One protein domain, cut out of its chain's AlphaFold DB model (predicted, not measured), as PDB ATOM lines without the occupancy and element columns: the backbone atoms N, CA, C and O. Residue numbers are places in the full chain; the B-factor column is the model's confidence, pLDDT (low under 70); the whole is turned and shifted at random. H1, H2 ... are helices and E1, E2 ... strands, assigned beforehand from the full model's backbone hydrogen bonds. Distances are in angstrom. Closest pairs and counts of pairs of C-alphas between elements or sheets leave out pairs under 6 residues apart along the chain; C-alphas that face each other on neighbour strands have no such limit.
ATOM      1  N   TRP A   6     237.777 231.240 251.902       51.00
ATOM      2  CA  TRP A   6     239.227 231.310 251.682       51.00
ATOM      3  C   TRP A   6     239.611 231.803 250.278       51.00
ATOM      4  O   TRP A   6     240.660 232.404 250.095       51.00
ATOM      5  N   LEU A   7     238.754 231.591 249.274       48.03
ATOM      6  CA  LEU A   7     238.988 232.105 247.923       48.03
ATOM      7  C   LEU A   7     238.623 233.592 247.842       48.03
ATOM      8  O   LEU A   7     239.259 234.358 247.129       48.03
ATOM      9  N   GLN A   8     237.615 234.015 248.610       49.66
ATOM     10  CA  GLN A   8     237.178 235.408 248.672       49.66
ATOM     11  C   GLN A   8     238.182 236.325 249.384       49.66
ATOM     12  O   GLN A   8     238.222 237.505 249.060       49.66
ATOM     13  N   SER A   9     238.995 235.816 250.316       45.31
ATOM     14  CA  SER A   9     240.108 236.575 250.916       45.31
ATOM     15  C   SER A   9     241.277 236.799 249.950       45.31
ATOM     16  O   SER A   9     242.067 237.710 250.167       45.31
ATOM     17  N   HIS A  10     241.371 236.011 248.871       47.00
ATOM     18  CA  HIS A  10     242.349 236.197 247.791       47.00
ATOM     19  C   HIS A  10     241.812 237.016 246.612       47.00
ATOM     20  O   HIS A  10     242.583 237.406 245.734       47.00
ATOM     21  N   LEU A  11     240.505 237.292 246.570       41.31
ATOM     22  CA  LEU A  11     239.941 238.198 245.583       41.31
ATOM     23  C   LEU A  11     240.224 239.619 246.035       41.31
ATOM     24  O   LEU A  11     239.593 240.127 246.960       41.31
ATOM     25  N   SER A  12     241.186 240.244 245.363       45.44
ATOM     26  CA  SER A  12     241.468 241.665 245.463       45.44
ATOM     27  C   SER A  12     240.145 242.424 245.380       45.44
ATOM     28  O   SER A  12     239.528 242.492 244.313       45.44
ATOM     29  N   ALA A  13     239.683 242.967 246.511       47.41
ATOM     30  CA  ALA A  13     238.690 244.029 246.489       47.41
ATOM     31  C   ALA A  13     239.182 245.023 245.437       47.41
ATOM     32  O   ALA A  13     240.364 245.378 245.485       47.41
ATOM     33  N   GLN A  14     238.348 245.359 244.441       43.62
ATOM     34  CA  GLN A  14     238.794 246.223 243.348       43.62
ATOM     35  C   GLN A  14     239.529 247.414 243.966       43.62
ATOM     36  O   GLN A  14     238.935 248.100 244.808       43.62
ATOM     37  N   PRO A  15     240.826 247.586 243.652       48.41
ATOM     38  CA  PRO A  15     241.648 248.533 244.367       48.41
ATOM     39  C   PRO A  15     240.993 249.898 244.223       48.41
ATOM     40  O   PRO A  15     240.650 250.318 243.116       48.41
ATOM     41  N   SER A  16     240.864 250.623 245.335       48.56
ATOM     42  CA  SER A  16     241.033 252.065 245.216       48.56
ATOM     43  C   SER A  16     242.346 252.231 244.458       48.56
ATOM     44  O   SER A  16     243.350 251.725 244.961       48.56
ATOM     45  N   PRO A  17     242.406 252.852 243.271       53.72
ATOM     46  CA  PRO A  17     243.624 252.852 242.456       53.72
ATOM     47  C   PRO A  17     244.819 253.578 243.115       53.72
ATOM     48  O   PRO A  17     245.828 253.807 242.460       53.72
ATOM     49  N   ARG A  18     244.714 253.962 244.396       60.34
ATOM     50  CA  ARG A  18     245.712 254.706 245.162       60.34
ATOM     51  C   ARG A  18     246.231 254.001 246.422       60.34
ATOM     52  O   ARG A  18     247.366 254.286 246.779       60.34
ATOM     53  N   TYR A  19     245.473 253.108 247.076       68.25
ATOM     54  CA  TYR A  19     245.873 252.547 248.381       68.25
ATOM     55  C   TYR A  19     245.392 251.102 248.622       68.25
ATOM     56  O   TYR A  19     244.218 250.789 248.423       68.25
ATOM     57  N   THR A  20     246.294 250.245 249.112       81.19
ATOM     58  CA  THR A  20     245.990 249.009 249.866       81.19
ATOM     59  C   THR A  20     245.713 249.320 251.339       81.19
ATOM     60  O   THR A  20     246.042 250.410 251.808       81.19
ATOM     61  N   PHE A  21     245.178 248.349 252.090       83.25
ATOM     62  CA  PHE A  21     245.007 248.467 253.541       83.25
ATOM     63  C   PHE A  21     246.292 248.891 254.260       83.25
ATOM     64  O   PHE A  21     246.263 249.847 255.035       83.25
ATOM     65  N   GLU A  22     247.411 248.215 253.981       85.75
ATOM     66  CA  GLU A  22     248.686 248.525 254.630       85.75
ATOM     67  C   GLU A  22     249.157 249.921 254.244       85.75
ATOM     68  O   GLU A  22     249.365 250.755 255.120       85.75
ATOM     69  N   SER A  23     249.209 250.216 252.939       86.88
ATOM     70  CA  SER A  23     249.683 251.516 252.456       86.88
ATOM     71  C   SER A  23     248.816 252.683 252.938       86.88
ATOM     72  O   SER A  23     249.331 253.775 253.145       86.88
ATOM     73  N   PHE A  24     247.515 252.469 253.157       89.00
ATOM     74  CA  PHE A  24     246.631 253.487 253.713       89.00
ATOM     75  C   PHE A  24     246.939 253.755 255.188       89.00
ATOM     76  O   PHE A  24     247.057 254.910 255.594       89.00
ATOM     77  N   ALA A  25     247.082 252.696 255.992       90.75
ATOM     78  CA  ALA A  25     247.412 252.823 257.408       90.75
ATOM     79  C   ALA A  25     248.812 253.435 257.606       90.75
ATOM     80  O   ALA A  25     248.974 254.323 258.447       90.75
ATOM     81  N   ASP A  26     249.788 253.018 256.794       91.50
ATOM     82  CA  ASP A  26     251.138 253.589 256.752       91.50
ATOM     83  C   ASP A  26     251.111 255.070 256.372       91.50
ATOM     84  O   ASP A  26     251.765 255.886 257.017       91.50
ATOM     85  N   GLU A  27     250.328 255.448 255.362       92.25
ATOM     86  CA  GLU A  27     250.247 256.834 254.912       92.25
ATOM     87  C   GLU A  27     249.596 257.738 255.966       92.25
ATOM     88  O   GLU A  27     250.085 258.839 256.224       92.25
ATOM     89  N   VAL A  28     248.548 257.267 256.651       92.75
ATOM     90  CA  VAL A  28     247.968 257.996 257.792       92.75
ATOM     91  C   VAL A  28     249.003 258.162 258.909       92.75
ATOM     92  O   VAL A  28     249.158 259.270 259.427       92.75
ATOM     93  N   ALA A  29     249.737 257.103 259.263       93.56
ATOM     94  CA  ALA A  29     250.792 257.168 260.274       93.56
ATOM     95  C   ALA A  29     251.898 258.159 259.874       93.56
ATOM     96  O   ALA A  29     252.262 259.031 260.668       93.56
ATOM     97  N   ARG A  30     252.348 258.111 258.615       94.44
ATOM     98  CA  ARG A  30     253.345 259.021 258.041       94.44
ATOM     99  C   ARG A  30     252.898 260.477 258.131       94.44
ATOM    100  O   ARG A  30     253.660 261.318 258.603       94.44
ATOM    101  N   VAL A  31     251.664 260.786 257.725       94.44
ATOM    102  CA  VAL A  31     251.096 262.144 257.814       94.44
ATOM    103  C   VAL A  31     251.002 262.616 259.268       94.44
ATOM    104  O   VAL A  31     251.191 263.797 259.555       94.44
ATOM    105  N   MET A  32     250.739 261.704 260.204       93.12
ATOM    106  CA  MET A  32     250.696 262.015 261.632       93.12
ATOM    107  C   MET A  32     252.075 262.152 262.292       93.12
ATOM    108  O   MET A  32     252.121 262.622 263.433       93.12
ATOM    109  N   GLY A  33     253.162 261.781 261.606       93.25
ATOM    110  CA  GLY A  33     254.514 261.724 262.168       93.25
ATOM    111  C   GLY A  33     254.728 260.544 263.121       93.25
ATOM    112  O   GLY A  33     255.529 260.646 264.045       93.25
ATOM    113  N   LEU A  34     253.974 259.458 262.939       93.12
ATOM    114  CA  LEU A  34     254.062 258.232 263.729       93.12
ATOM    115  C   LEU A  34     254.949 257.193 263.029       93.12
ATOM    116  O   LEU A  34     255.086 257.233 261.803       93.12
ATOM    117  N   PRO A  35     255.534 256.242 263.780       92.62
ATOM    118  CA  PRO A  35     256.139 255.063 263.171       92.62
ATOM    119  C   PRO A  35     255.088 254.258 262.393       92.62
ATOM    120  O   PRO A  35     253.887 254.364 262.665       92.62
ATOM    121  N   SER A  36     255.549 253.424 261.456       91.25
ATOM    122  CA  SER A  36     254.664 252.499 260.743       91.25
ATOM    123  C   SER A  36     253.842 251.659 261.728       91.25
ATOM    124  O   SER A  36     254.386 251.205 262.743       91.25
ATOM    125  N   PRO A  37     252.544 251.432 261.451       93.38
ATOM    126  CA  PRO A  37     251.685 250.639 262.311       93.38
ATOM    127  C   PRO A  37     252.237 249.231 262.555       93.38
ATOM    128  O   PRO A  37     252.632 248.520 261.629       93.38
ATOM    129  N   MET A  38     252.208 248.798 263.812       92.62
ATOM    130  CA  MET A  38     252.592 247.448 264.199       92.62
ATOM    131  C   MET A  38     251.606 246.425 263.639       92.62
ATOM    132  O   MET A  38     250.392 246.630 263.659       92.62
ATOM    133  N   VAL A  39     252.125 245.285 263.189       91.69
ATOM    134  CA  VAL A  39     251.315 244.131 262.788       91.69
ATOM    135  C   VAL A  39     250.830 243.398 264.035       91.69
ATOM    136  O   VAL A  39     251.620 242.759 264.721       91.69
ATOM    137  N   THR A  40     249.532 243.478 264.326       89.75
ATOM    138  CA  THR A  40     248.911 242.791 265.478       89.75
ATOM    139  C   THR A  40     248.066 241.587 265.074       89.75
ATOM    140  O   THR A  40     247.630 240.819 265.926       89.75
ATOM    141  N   GLY A  41     247.839 241.410 263.776       83.75
ATOM    142  CA  GLY A  41     247.128 240.282 263.195       83.75
ATOM    143  C   GLY A  41     247.223 240.321 261.674       83.75
ATOM    144  O   GLY A  41     247.700 241.302 261.100       83.75
ATOM    145  N   GLU A  42     246.745 239.267 261.015       81.06
ATOM    146  CA  GLU A  42     246.775 239.153 259.549       81.06
ATOM    147  C   GLU A  42     246.142 240.382 258.874       81.06
ATOM    148  O   GLU A  42     246.762 241.021 258.027       81.06
ATOM    149  N   PHE A  43     244.974 240.800 259.371       83.69
ATOM    150  CA  PHE A  43     244.216 241.959 258.888       83.69
ATOM    151  C   PHE A  43     244.143 243.097 259.910       83.69
ATOM    152  O   PHE A  43     243.244 243.936 259.838       83.69
ATOM    153  N   GLU A  44     245.056 243.117 260.884       90.19
ATOM    154  CA  GLU A  44     245.046 244.098 261.965       90.19
ATOM    155  C   GLU A  44     246.369 244.851 262.064       90.19
ATOM    156  O   GLU A  44     247.458 244.277 261.942       90.19
ATOM    157  N   ARG A  45     246.265 246.160 262.292       91.62
ATOM    158  CA  ARG A  45     247.410 247.027 262.558       91.62
ATOM    159  C   ARG A  45     247.117 247.925 263.746       91.62
ATOM    160  O   ARG A  45     245.979 248.365 263.911       91.62
ATOM    161  N   SER A  46     248.132 248.249 264.534       93.62
ATOM    162  CA  SER A  46     247.999 249.209 265.626       93.62
ATOM    163  C   SER A  46     249.021 250.332 265.539       93.62
ATOM    164  O   SER A  46     250.158 250.155 265.112       93.62
ATOM    165  N   SER A  47     248.601 251.514 265.959       92.62
ATOM    166  CA  SER A  47     249.477 252.659 266.178       92.62
ATOM    167  C   SER A  47     249.047 253.348 267.456       92.62
ATOM    168  O   SER A  47     247.885 253.274 267.857       92.62
ATOM    169  N   GLU A  48     249.971 254.040 268.093       90.00
ATOM    170  CA  GLU A  48     249.682 254.783 269.307       90.00
ATOM    171  C   GLU A  48     250.214 256.206 269.173       90.00
ATOM    172  O   GLU A  48     251.261 256.461 268.579       90.00
ATOM    173  N   THR A  49     249.439 257.136 269.713       86.12
ATOM    174  CA  THR A  49     249.873 258.492 270.053       86.12
ATOM    175  C   THR A  49     249.906 258.609 271.574       86.12
ATOM    176  O   THR A  49     249.331 257.767 272.255       86.12
ATOM    177  N   ASP A  50     250.422 259.711 272.114       81.94
ATOM    178  CA  ASP A  50     250.468 259.957 273.567       81.94
ATOM    179  C   ASP A  50     249.118 259.805 274.306       81.94
ATOM    180  O   ASP A  50     249.088 259.688 275.534       81.94
ATOM    181  N   HIS A  51     247.984 259.873 273.597       81.62
ATOM    182  CA  HIS A  51     246.650 259.902 274.211       81.62
ATOM    183  C   HIS A  51     245.580 259.062 273.509       81.62
ATOM    184  O   HIS A  51     244.447 259.012 273.986       81.62
ATOM    185  N   VAL A  52     245.879 258.484 272.348       88.44
ATOM    186  CA  VAL A  52     244.901 257.754 271.532       88.44
ATOM    187  C   VAL A  52     245.552 256.498 270.987       88.44
ATOM    188  O   VAL A  52     246.593 256.573 270.328       88.44
ATOM    189  N   TRP A  53     244.891 255.371 271.217       92.19
ATOM    190  CA  TRP A  53     245.217 254.086 270.617       92.19
ATOM    191  C   TRP A  53     244.443 253.937 269.313       92.19
ATOM    192  O   TRP A  53     243.230 254.133 269.265       92.19
ATOM    193  N   MET A  54     245.152 253.611 268.243       94.62
ATOM    194  CA  MET A  54     244.607 253.439 266.904       94.62
ATOM    195  C   MET A  54     244.669 251.959 266.550       94.62
ATOM    196  O   MET A  54     245.756 251.398 266.444       94.62
ATOM    197  N   GLN A  55     243.518 251.327 266.337       94.19
ATOM    198  CA  GLN A  55     243.439 249.950 265.863       94.19
ATOM    199  C   GLN A  55     242.733 249.906 264.514       94.19
ATOM    200  O   GLN A  55     241.550 250.224 264.391       94.19
ATOM    201  N   TRP A  56     243.471 249.479 263.504       92.88
ATOM    202  CA  TRP A  56     242.991 249.248 262.158       92.88
ATOM    203  C   TRP A  56     242.603 247.788 261.987       92.88
ATOM    204  O   TRP A  56     243.366 246.895 262.360       92.88
ATOM    205  N   LYS A  57     241.448 247.544 261.371       90.06
ATOM    206  CA  LYS A  57     241.019 246.214 260.935       90.06
ATOM    207  C   LYS A  57     240.543 246.275 259.494       90.06
ATOM    208  O   LYS A  57     239.643 247.056 259.199       90.06
ATOM    209  N   SER A  58     241.118 245.467 258.613       86.19
ATOM    210  CA  SER A  58     240.638 245.339 257.234       86.19
ATOM    211  C   SER A  58     239.450 244.381 257.161       86.19
ATOM    212  O   SER A  58     239.418 243.365 257.854       86.19
ATOM    213  N   ASP A  59     238.497 244.672 256.276       80.25
ATOM    214  CA  ASP A  59     237.441 243.745 255.864       80.25
ATOM    215  C   ASP A  59     237.387 243.615 254.328       80.25
ATOM    216  O   ASP A  59     238.196 244.205 253.608       80.25
ATOM    217  N   ARG A  60     236.439 242.820 253.804       67.00
ATOM    218  CA  ARG A  60     236.310 242.520 252.361       67.00
ATOM    219  C   ARG A  60     236.073 243.740 251.460       67.00
ATOM    220  O   ARG A  60     236.180 243.599 250.245       67.00
ATOM    221  N   GLY A  61     235.712 244.902 252.000       69.38
ATOM    222  CA  GLY A  61     235.388 246.093 251.208       69.38
ATOM    223  C   GLY A  61     236.085 247.367 251.671       69.38
ATOM    224  O   GLY A  61     235.872 248.428 251.074       69.38
ATOM    225  N   GLY A  62     236.891 247.288 252.725       81.00
ATOM    226  CA  GLY A  62     237.345 248.465 253.433       81.00
ATOM    227  C   GLY A  62     238.250 248.179 254.623       81.00
ATOM    228  O   GLY A  62     238.870 247.122 254.745       81.00
ATOM    229  N   ALA A  63     238.301 249.160 255.512       85.75
ATOM    230  CA  ALA A  63     238.889 249.052 256.830       85.75
ATOM    231  C   ALA A  63     238.053 249.818 257.850       85.75
ATOM    232  O   ALA A  63     237.382 250.795 257.522       85.75
ATOM    233  N   TYR A  64     238.147 249.412 259.107       89.44
ATOM    234  CA  TYR A  64     237.686 250.202 260.235       89.44
ATOM    235  C   TYR A  64     238.885 250.657 261.048       89.44
ATOM    236  O   TYR A  64     239.776 249.866 261.353       89.44
ATOM    237  N   LEU A  65     238.879 251.930 261.423       91.56
ATOM    238  CA  LEU A  65     239.786 252.494 262.406       91.56
ATOM    239  C   LEU A  65     239.014 252.706 263.702       91.56
ATOM    240  O   LEU A  65     238.118 253.546 263.767       91.56
ATOM    241  N   ARG A  66     239.375 251.962 264.742       92.56
ATOM    242  CA  ARG A  66     238.959 252.241 266.112       92.56
ATOM    243  C   ARG A  66     239.984 253.166 266.756       92.56
ATOM    244  O   ARG A  66     241.162 252.836 266.828       92.56
ATOM    245  N   LEU A  67     239.509 254.305 267.234       91.00
ATOM    246  CA  LEU A  67     240.246 255.221 268.088       91.00
ATOM    247  C   LEU A  67     239.772 255.001 269.511       91.00
ATOM    248  O   LEU A  67     238.584 255.162 269.781       91.00
ATOM    249  N   ASP A  68     240.680 254.628 270.395       90.88
ATOM    250  CA  ASP A  68     240.393 254.382 271.799       90.88
ATOM    251  C   ASP A  68     241.153 255.377 272.673       90.88
ATOM    252  O   ASP A  68     242.301 255.737 272.394       90.88
ATOM    253  N   ARG A  69     240.481 255.846 273.718       84.00
ATOM    254  CA  ARG A  69     241.037 256.697 274.757       84.00
ATOM    255  C   ARG A  69     240.904 255.987 276.096       84.00
ATOM    256  O   ARG A  69     239.860 256.114 276.751       84.00
ATOM    257  N   PRO A  70     241.958 255.291 276.544       76.69
ATOM    258  CA  PRO A  70     241.884 254.519 277.777       76.69
ATOM    259  C   PRO A  70     241.651 255.411 279.007       76.69
ATOM    260  O   PRO A  70     241.041 254.970 279.977       76.69
ATOM    261  N   ASP A  71     242.064 256.683 278.956       78.00
ATOM    262  CA  ASP A  71     241.948 257.645 280.057       78.00
ATOM    263  C   ASP A  71     240.505 258.075 280.369       78.00
ATOM    264  O   ASP A  71     240.197 258.424 281.509       78.00
ATOM    265  N   VAL A  72     239.622 258.059 279.370       76.62
ATOM    266  CA  VAL A  72     238.222 258.505 279.500       76.62
ATOM    267  C   VAL A  72     237.203 257.455 279.055       76.62
ATOM    268  O   VAL A  72     236.011 257.753 279.015       76.62
ATOM    269  N   SER A  73     237.652 256.233 278.740       79.12
ATOM    270  CA  SER A  73     236.806 255.133 278.247       79.12
ATOM    271  C   SER A  73     235.918 255.540 277.058       79.12
ATOM    272  O   SER A  73     234.785 255.081 276.924       79.12
ATOM    273  N   GLU A  74     236.426 256.425 276.197       84.06
ATOM    274  CA  GLU A  74     235.743 256.889 274.986       84.06
ATOM    275  C   GLU A  74     236.371 256.206 273.773       84.06
ATOM    276  O   GLU A  74     237.593 256.122 273.660       84.06
ATOM    277  N   TYR A  75     235.539 255.760 272.834       87.44
ATOM    278  CA  TYR A  75     236.024 255.251 271.562       87.44
ATOM    279  C   TYR A  75     235.191 255.773 270.395       87.44
ATOM    280  O   TYR A  75     234.001 256.064 270.523       87.44
ATOM    281  N   VAL A  76     235.831 255.874 269.234       88.38
ATOM    282  CA  VAL A  76     235.197 256.211 267.957       88.38
ATOM    283  C   VAL A  76     235.613 255.175 266.928       88.38
ATOM    284  O   VAL A  76     236.774 254.780 266.874       88.38
ATOM    285  N   VAL A  77     234.669 254.745 266.095       89.69
ATOM    286  CA  VAL A  77     234.940 253.846 264.971       89.69
ATOM    287  C   VAL A  77     234.697 254.595 263.669       89.69
ATOM    288  O   VAL A  77     233.619 255.149 263.456       89.69
ATOM    289  N   LEU A  78     235.700 254.608 262.799       87.38
ATOM    290  CA  LEU A  78     235.639 255.192 261.465       87.38
ATOM    291  C   LEU A  78     235.656 254.069 260.434       87.38
ATOM    292  O   LEU A  78     236.594 253.280 260.402       87.38
ATOM    293  N   GLY A  79     234.625 254.000 259.594       86.75
ATOM    294  CA  GLY A  79     234.588 253.086 258.455       86.75
ATOM    295  C   GLY A  79     235.189 253.730 257.209       86.75
ATOM    296  O   GLY A  79     234.817 254.842 256.840       86.75
ATOM    297  N   VAL A  80     236.081 253.011 256.540       82.06
ATOM    298  CA  VAL A  80     236.710 253.378 255.271       82.06
ATOM    299  C   VAL A  80     236.321 252.325 254.248       82.06
ATOM    300  O   VAL A  80     236.579 251.149 254.458       82.06
ATOM    301  N   ARG A  81     235.712 252.723 253.130       82.25
ATOM    302  CA  ARG A  81     235.461 251.819 251.996       82.25
ATOM    303  C   ARG A  81     236.513 252.062 250.933       82.25
ATOM    304  O   ARG A  81     236.675 253.207 250.530       82.25
ATOM    305  N   TRP A  82     237.175 251.022 250.427       73.94
ATOM    306  CA  TRP A  82     238.273 251.203 249.467       73.94
ATOM    307  C   TRP A  82     237.821 251.895 248.182       73.94
ATOM    308  O   TRP A  82     238.485 252.813 247.707       73.94
ATOM    309  N   SER A  83     236.629 251.563 247.684       70.75
ATOM    310  CA  SER A  83     236.044 252.227 246.511       70.75
ATOM    311  C   SER A  83     235.887 253.746 246.664       70.75
ATOM    312  O   SER A  83     235.777 254.445 245.664       70.75
ATOM    313  N   HIS A  84     235.886 254.255 247.900       72.75
ATOM    314  CA  HIS A  84     235.720 255.668 248.240       72.75
ATOM    315  C   HIS A  84     236.665 256.062 249.385       72.75
ATOM    316  O   HIS A  84     236.253 256.740 250.330       72.75
ATOM    317  N   ALA A  85     237.911 255.577 249.347       74.19
ATOM    318  CA  ALA A  85     238.867 255.835 250.417       74.19
ATOM    319  C   ALA A  85     239.085 257.356 250.560       74.19
ATOM    320  O   ALA A  85     239.367 258.020 249.556       74.19
ATOM    321  N   PRO A  86     238.925 257.929 251.770       80.44
ATOM    322  CA  PRO A  86     239.176 259.347 251.992       80.44
ATOM    323  C   PRO A  86     240.671 259.643 251.852       80.44
ATOM    324  O   PRO A  86     241.499 258.741 251.929       80.44
ATOM    325  N   ASP A  87     241.031 260.915 251.697       86.50
ATOM    326  CA  ASP A  87     242.433 261.330 251.779       86.50
ATOM    327  C   ASP A  87     243.010 260.952 253.167       86.50
ATOM    328  O   ASP A  87     242.400 261.300 254.190       86.50
ATOM    329  N   PRO A  88     244.163 260.257 253.244       88.94
ATOM    330  CA  PRO A  88     244.847 259.960 254.504       88.94
ATOM    331  C   PRO A  88     245.022 261.180 255.420       88.94
ATOM    332  O   PRO A  88     244.886 261.064 256.641       88.94
ATOM    333  N   ALA A  89     245.241 262.373 254.857       86.94
ATOM    334  CA  ALA A  89     245.358 263.614 255.617       86.94
ATOM    335  C   ALA A  89     244.056 264.007 256.330       86.94
ATOM    336  O   ALA A  89     244.094 264.549 257.438       86.94
ATOM    337  N   VAL A  90     242.897 263.692 255.746       87.81
ATOM    338  CA  VAL A  90     241.591 263.910 256.387       87.81
ATOM    339  C   VAL A  90     241.440 262.986 257.591       87.81
ATOM    340  O   VAL A  90     241.054 263.447 258.666       87.81
ATOM    341  N   VAL A  91     241.804 261.709 257.455       90.06
ATOM    342  CA  VAL A  91     241.757 260.759 258.579       90.06
ATOM    343  C   VAL A  91     242.717 261.193 259.686       90.06
ATOM    344  O   VAL A  91     242.305 261.287 260.841       90.06
ATOM    345  N   ALA A  92     243.953 261.566 259.350       90.44
ATOM    346  CA  ALA A  92     244.917 262.108 260.309       90.44
ATOM    347  C   ALA A  92     244.366 263.343 261.049       90.44
ATOM    348  O   ALA A  92     244.470 263.444 262.276       90.44
ATOM    349  N   ALA A  93     243.714 264.268 260.335       88.38
ATOM    350  CA  ALA A  93     243.080 265.437 260.937       88.38
ATOM    351  C   ALA A  93     241.941 265.059 261.902       88.38
ATOM    352  O   ALA A  93     241.829 265.668 262.972       88.38
ATOM    353  N   MET A  94     241.136 264.042 261.572       89.94
ATOM    354  CA  MET A  94     240.089 263.511 262.454       89.94
ATOM    355  C   MET A  94     240.677 262.900 263.729       89.94
ATOM    356  O   MET A  94     240.198 263.210 264.821       89.94
ATOM    357  N   VAL A  95     241.750 262.110 263.618       90.12
ATOM    358  CA  VAL A  95     242.446 261.534 264.782       90.12
ATOM    359  C   VAL A  95     242.969 262.642 265.695       90.12
ATOM    360  O   VAL A  95     242.689 262.647 266.894       90.12
ATOM    361  N   ARG A  96     243.637 263.657 265.134       89.69
ATOM    362  CA  ARG A  96     244.127 264.816 265.903       89.69
ATOM    363  C   ARG A  96     242.992 265.622 266.538       89.69
ATOM    364  O   ARG A  96     243.162 266.177 267.624       89.69
ATOM    365  N   ALA A  97     241.839 265.727 265.879       87.69
ATOM    366  CA  ALA A  97     240.666 266.384 266.448       87.69
ATOM    367  C   ALA A  97     240.097 265.595 267.638       87.69
ATOM    368  O   ALA A  97     239.785 266.201 268.668       87.69
ATOM    369  N   PHE A  98     240.025 264.267 267.532       85.88
ATOM    370  CA  PHE A  98     239.604 263.380 268.617       85.88
ATOM    371  C   PHE A  98     240.558 263.456 269.822       85.88
ATOM    372  O   PHE A  98     240.129 263.668 270.958       85.88
ATOM    373  N   GLU A  99     241.867 263.439 269.564       85.31
ATOM    374  CA  GLU A  99     242.917 263.641 270.568       85.31
ATOM    375  C   GLU A  99     242.737 264.984 271.314       85.31
ATOM    376  O   GLU A  99     242.722 265.044 272.550       85.31
ATOM    377  N   ARG A 100     242.526 266.081 270.567       83.44
ATOM    378  CA  ARG A 100     242.304 267.436 271.112       83.44
ATOM    379  C   ARG A 100     241.010 267.559 271.915       83.44
ATOM    380  O   ARG A 100     240.998 268.269 272.925       83.44
ATOM    381  N   ARG A 101     239.927 266.906 271.487       76.25
ATOM    382  CA  ARG A 101     238.622 266.976 272.161       76.25
ATOM    383  C   ARG A 101     238.715 266.480 273.599       76.25
ATOM    384  O   ARG A 101     238.313 267.212 274.504       76.25
ATOM    385  N   GLY A 102     239.292 265.305 273.831       68.12
ATOM    386  CA  GLY A 102     239.374 264.795 275.200       68.12
ATOM    387  C   GLY A 102     240.425 265.512 276.062       68.12
ATOM    388  O   GLY A 102     240.230 265.598 277.270       68.12
ATOM    389  N   ARG A 103     241.447 266.181 275.488       66.88
ATOM    390  CA  ARG A 103     242.303 267.113 276.265       66.88
ATOM    391  C   ARG A 103     241.485 268.240 276.904       66.88
ATOM    392  O   ARG A 103     241.673 268.562 278.076       66.88
ATOM    393  N   ARG A 104     240.526 268.811 276.164       62.09
ATOM    394  CA  ARG A 104     239.625 269.854 276.691       62.09
ATOM    395  C   ARG A 104     238.684 269.326 277.773       62.09
ATOM    396  O   ARG A 104     238.353 270.073 278.689       62.09
ATOM    397  N   TRP A 105     238.245 268.072 277.675       59.06
ATOM    398  CA  TRP A 105     237.369 267.453 278.674       59.06
ATOM    399  C   TRP A 105     238.121 267.082 279.952       59.06
ATOM    400  O   TRP A 105     237.632 267.392 281.035       59.06
ATOM    401  N   SER A 106     239.330 266.527 279.840       61.38
ATOM    402  CA  SER A 106     240.210 266.258 280.984       61.38
ATOM    403  C   SER A 106     240.534 267.544 281.755       61.38
ATOM    404  O   SER A 106     240.318 267.611 282.965       61.38
ATOM    405  N   LEU A 107     240.906 268.622 281.052       61.44
ATOM    406  CA  LEU A 107     241.125 269.935 281.669       61.44
ATOM    407  C   LEU A 107     239.854 270.504 282.310       61.44
ATOM    408  O   LEU A 107     239.914 270.985 283.435       61.44
ATOM    409  N   ARG A 108     238.693 270.434 281.646       60.06
ATOM    410  CA  ARG A 108     237.423 270.887 282.241       60.06
ATOM    411  C   ARG A 108     237.044 270.090 283.486       60.06
ATOM    412  O   ARG A 108     236.615 270.706 284.450       60.06
ATOM    413  N   SER A 109     237.228 268.772 283.474       58.31
ATOM    414  CA  SER A 109     236.983 267.882 284.618       58.31
ATOM    415  C   SER A 109     237.913 268.200 285.795       58.31
ATOM    416  O   SER A 109     237.469 268.309 286.941       58.31
ATOM    417  N   LEU A 110     239.201 268.426 285.516       60.75
ATOM    418  CA  LEU A 110     240.175 268.868 286.514       60.75
ATOM    419  C   LEU A 110     239.799 270.237 287.090       60.75
ATOM    420  O   LEU A 110     239.740 270.394 288.307       60.75
ATOM    421  N   LEU A 111     239.469 271.208 286.236       68.31
ATOM    422  CA  LEU A 111     239.054 272.542 286.666       68.31
ATOM    423  C   LEU A 111     237.743 272.491 287.463       68.31
ATOM    424  O   LEU A 111     237.668 273.103 288.520       68.31
ATOM    425  N   SER A 112     236.735 271.722 287.048       62.62
ATOM    426  CA  SER A 112     235.490 271.585 287.817       62.62
ATOM    427  C   SER A 112     235.712 270.929 289.181       62.62
ATOM    428  O   SER A 112     235.035 271.286 290.136       62.62
ATOM    429  N   ARG A 113     236.689 270.018 289.313       59.66
ATOM    430  CA  ARG A 113     237.075 269.443 290.615       59.66
ATOM    431  C   ARG A 113     237.801 270.441 291.519       59.66
ATOM    432  O   ARG A 113     237.617 270.392 292.731       59.66
ATOM    433  N   VAL A 114     238.622 271.325 290.953       66.38
ATOM    434  CA  VAL A 114     239.374 272.340 291.714       66.38
ATOM    435  C   VAL A 114     238.483 273.522 292.102       66.38
ATOM    436  O   VAL A 114     238.540 273.985 293.237       66.38
ATOM    437  N   PHE A 115     237.630 273.986 291.189       62.00
ATOM    438  CA  PHE A 115     236.767 275.150 291.394       62.00
ATOM    439  C   PHE A 115     235.400 274.816 292.010       62.00
ATOM    440  O   PHE A 115     234.784 275.700 292.591       62.00
ATOM    441  N   GLY A 116     234.933 273.565 291.940       52.41
ATOM    442  CA  GLY A 116     233.671 273.115 292.550       52.41
ATOM    443  C   GLY A 116     233.778 272.697 294.021       52.41
ATOM    444  O   GLY A 116     232.844 272.106 294.550       52.41
ATOM    445  N   ARG A 117     234.921 272.945 294.672       54.56
ATOM    446  CA  ARG A 117     235.191 272.571 296.072       54.56
ATOM    447  C   ARG A 117     235.102 273.754 297.053       54.56
ATOM    448  O   ARG A 117     235.712 273.692 298.118       54.56
TER     449      ARG A 117
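What this domain is: This is residues 6 to 117 of the 118 residues of an uncharacterized protein of Streptomyces sp. BK335 (UniProt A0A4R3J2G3). A twisted wall of five antiparallel strands has two helices, H1 and H2, over one face and no named helix over the other. H2 is much the longer helix and runs on past the sheet, so that residues 107 to 117 stick out as an arm; the 15 residues 6 to 20, with no named element, lie toward the opposite end. The printed part has 112 residues, with named elements in the order H1 E1 E2 E3 E4 E5 H2, and its class is mixed, helices and strands. The sheet runs E1 E2 E3 E4 E5. The whole is loose, with a radius of gyration of the C-alphas of 16.5 A and spans of 63 by 26 by 23 A.

How they stand to each other: After residues 6 to 20 comes H1, residues 21 to 32. The strands E1, residues 38 to 41, E2, residues 44 to 48, E3, residues 53 to 59, E4, residues 62 to 69, and E5, residues 74 to 81, form a meander, each strand the antiparallel neighbour of the one before, and each successive pair is a hairpin. E1 and E2 have N 38 and O 46 within hydrogen-bond range at 2.8 A; E2 and E3 have N 47 and O 54 at 2.9 A; E3 and E4 have N 55 and O 66 at 2.8 A; E4 and E5 have N 65 and O 78 at 2.8 A. E1 and E5 are the edge strands and are apart. H1 is on the sheet at a height of 9.5 A over the sheet, over E3 and along the strands, at 17 degrees to E3 on the local plane; the closest C-alphas of H1 and E3, those of Phe 21 and Ser 58, are 6.5 A apart. H2, residues 88 to 115, is on the same face, the two helices and the sheet making two layers, at a height of 10.7 A over the sheet. It lies over E4 and only just over E5, where 3 of its C-alphas fall, and runs along the strands, at 17 degrees to E4 on the local plane. The closest C-alphas of E4 and H2, those of Leu 67 and Val 95, are 7.5 A apart. H2 touches H1 with residues 88 to 92 alone, the same way at a steep tilt of 53 degrees; the closest C-alphas, those of Val 28 and Pro 88, are 4.9 A apart. In H1 and H2 every O i to N i+4 pair is within hydrogen-bond range.

Where its parts are: H1 begins at C-alpha 21, (245.007, 248.467, 253.541), and is 16.8 A long. E1 is 9.1 A, E2 13.8 A, E3 19.6 A, E4 23.2 A and E5 23.5 A long. H2, 40.7 A long, ends at C-alpha 115, (236.767, 275.150, 291.394).

The domain as a whole: The C-alphas of Leu 7 and Arg 117, the two farthest apart, are 63.0 A apart. Without residues 107 to 117, which stand free, the body spans 47 by 24 by 21 A. The printed part has no cut and no long link. The mean pLDDT of the printed part is 78.4; residues 6 to 19, 60 to 61 and 102 to 117 are under 70.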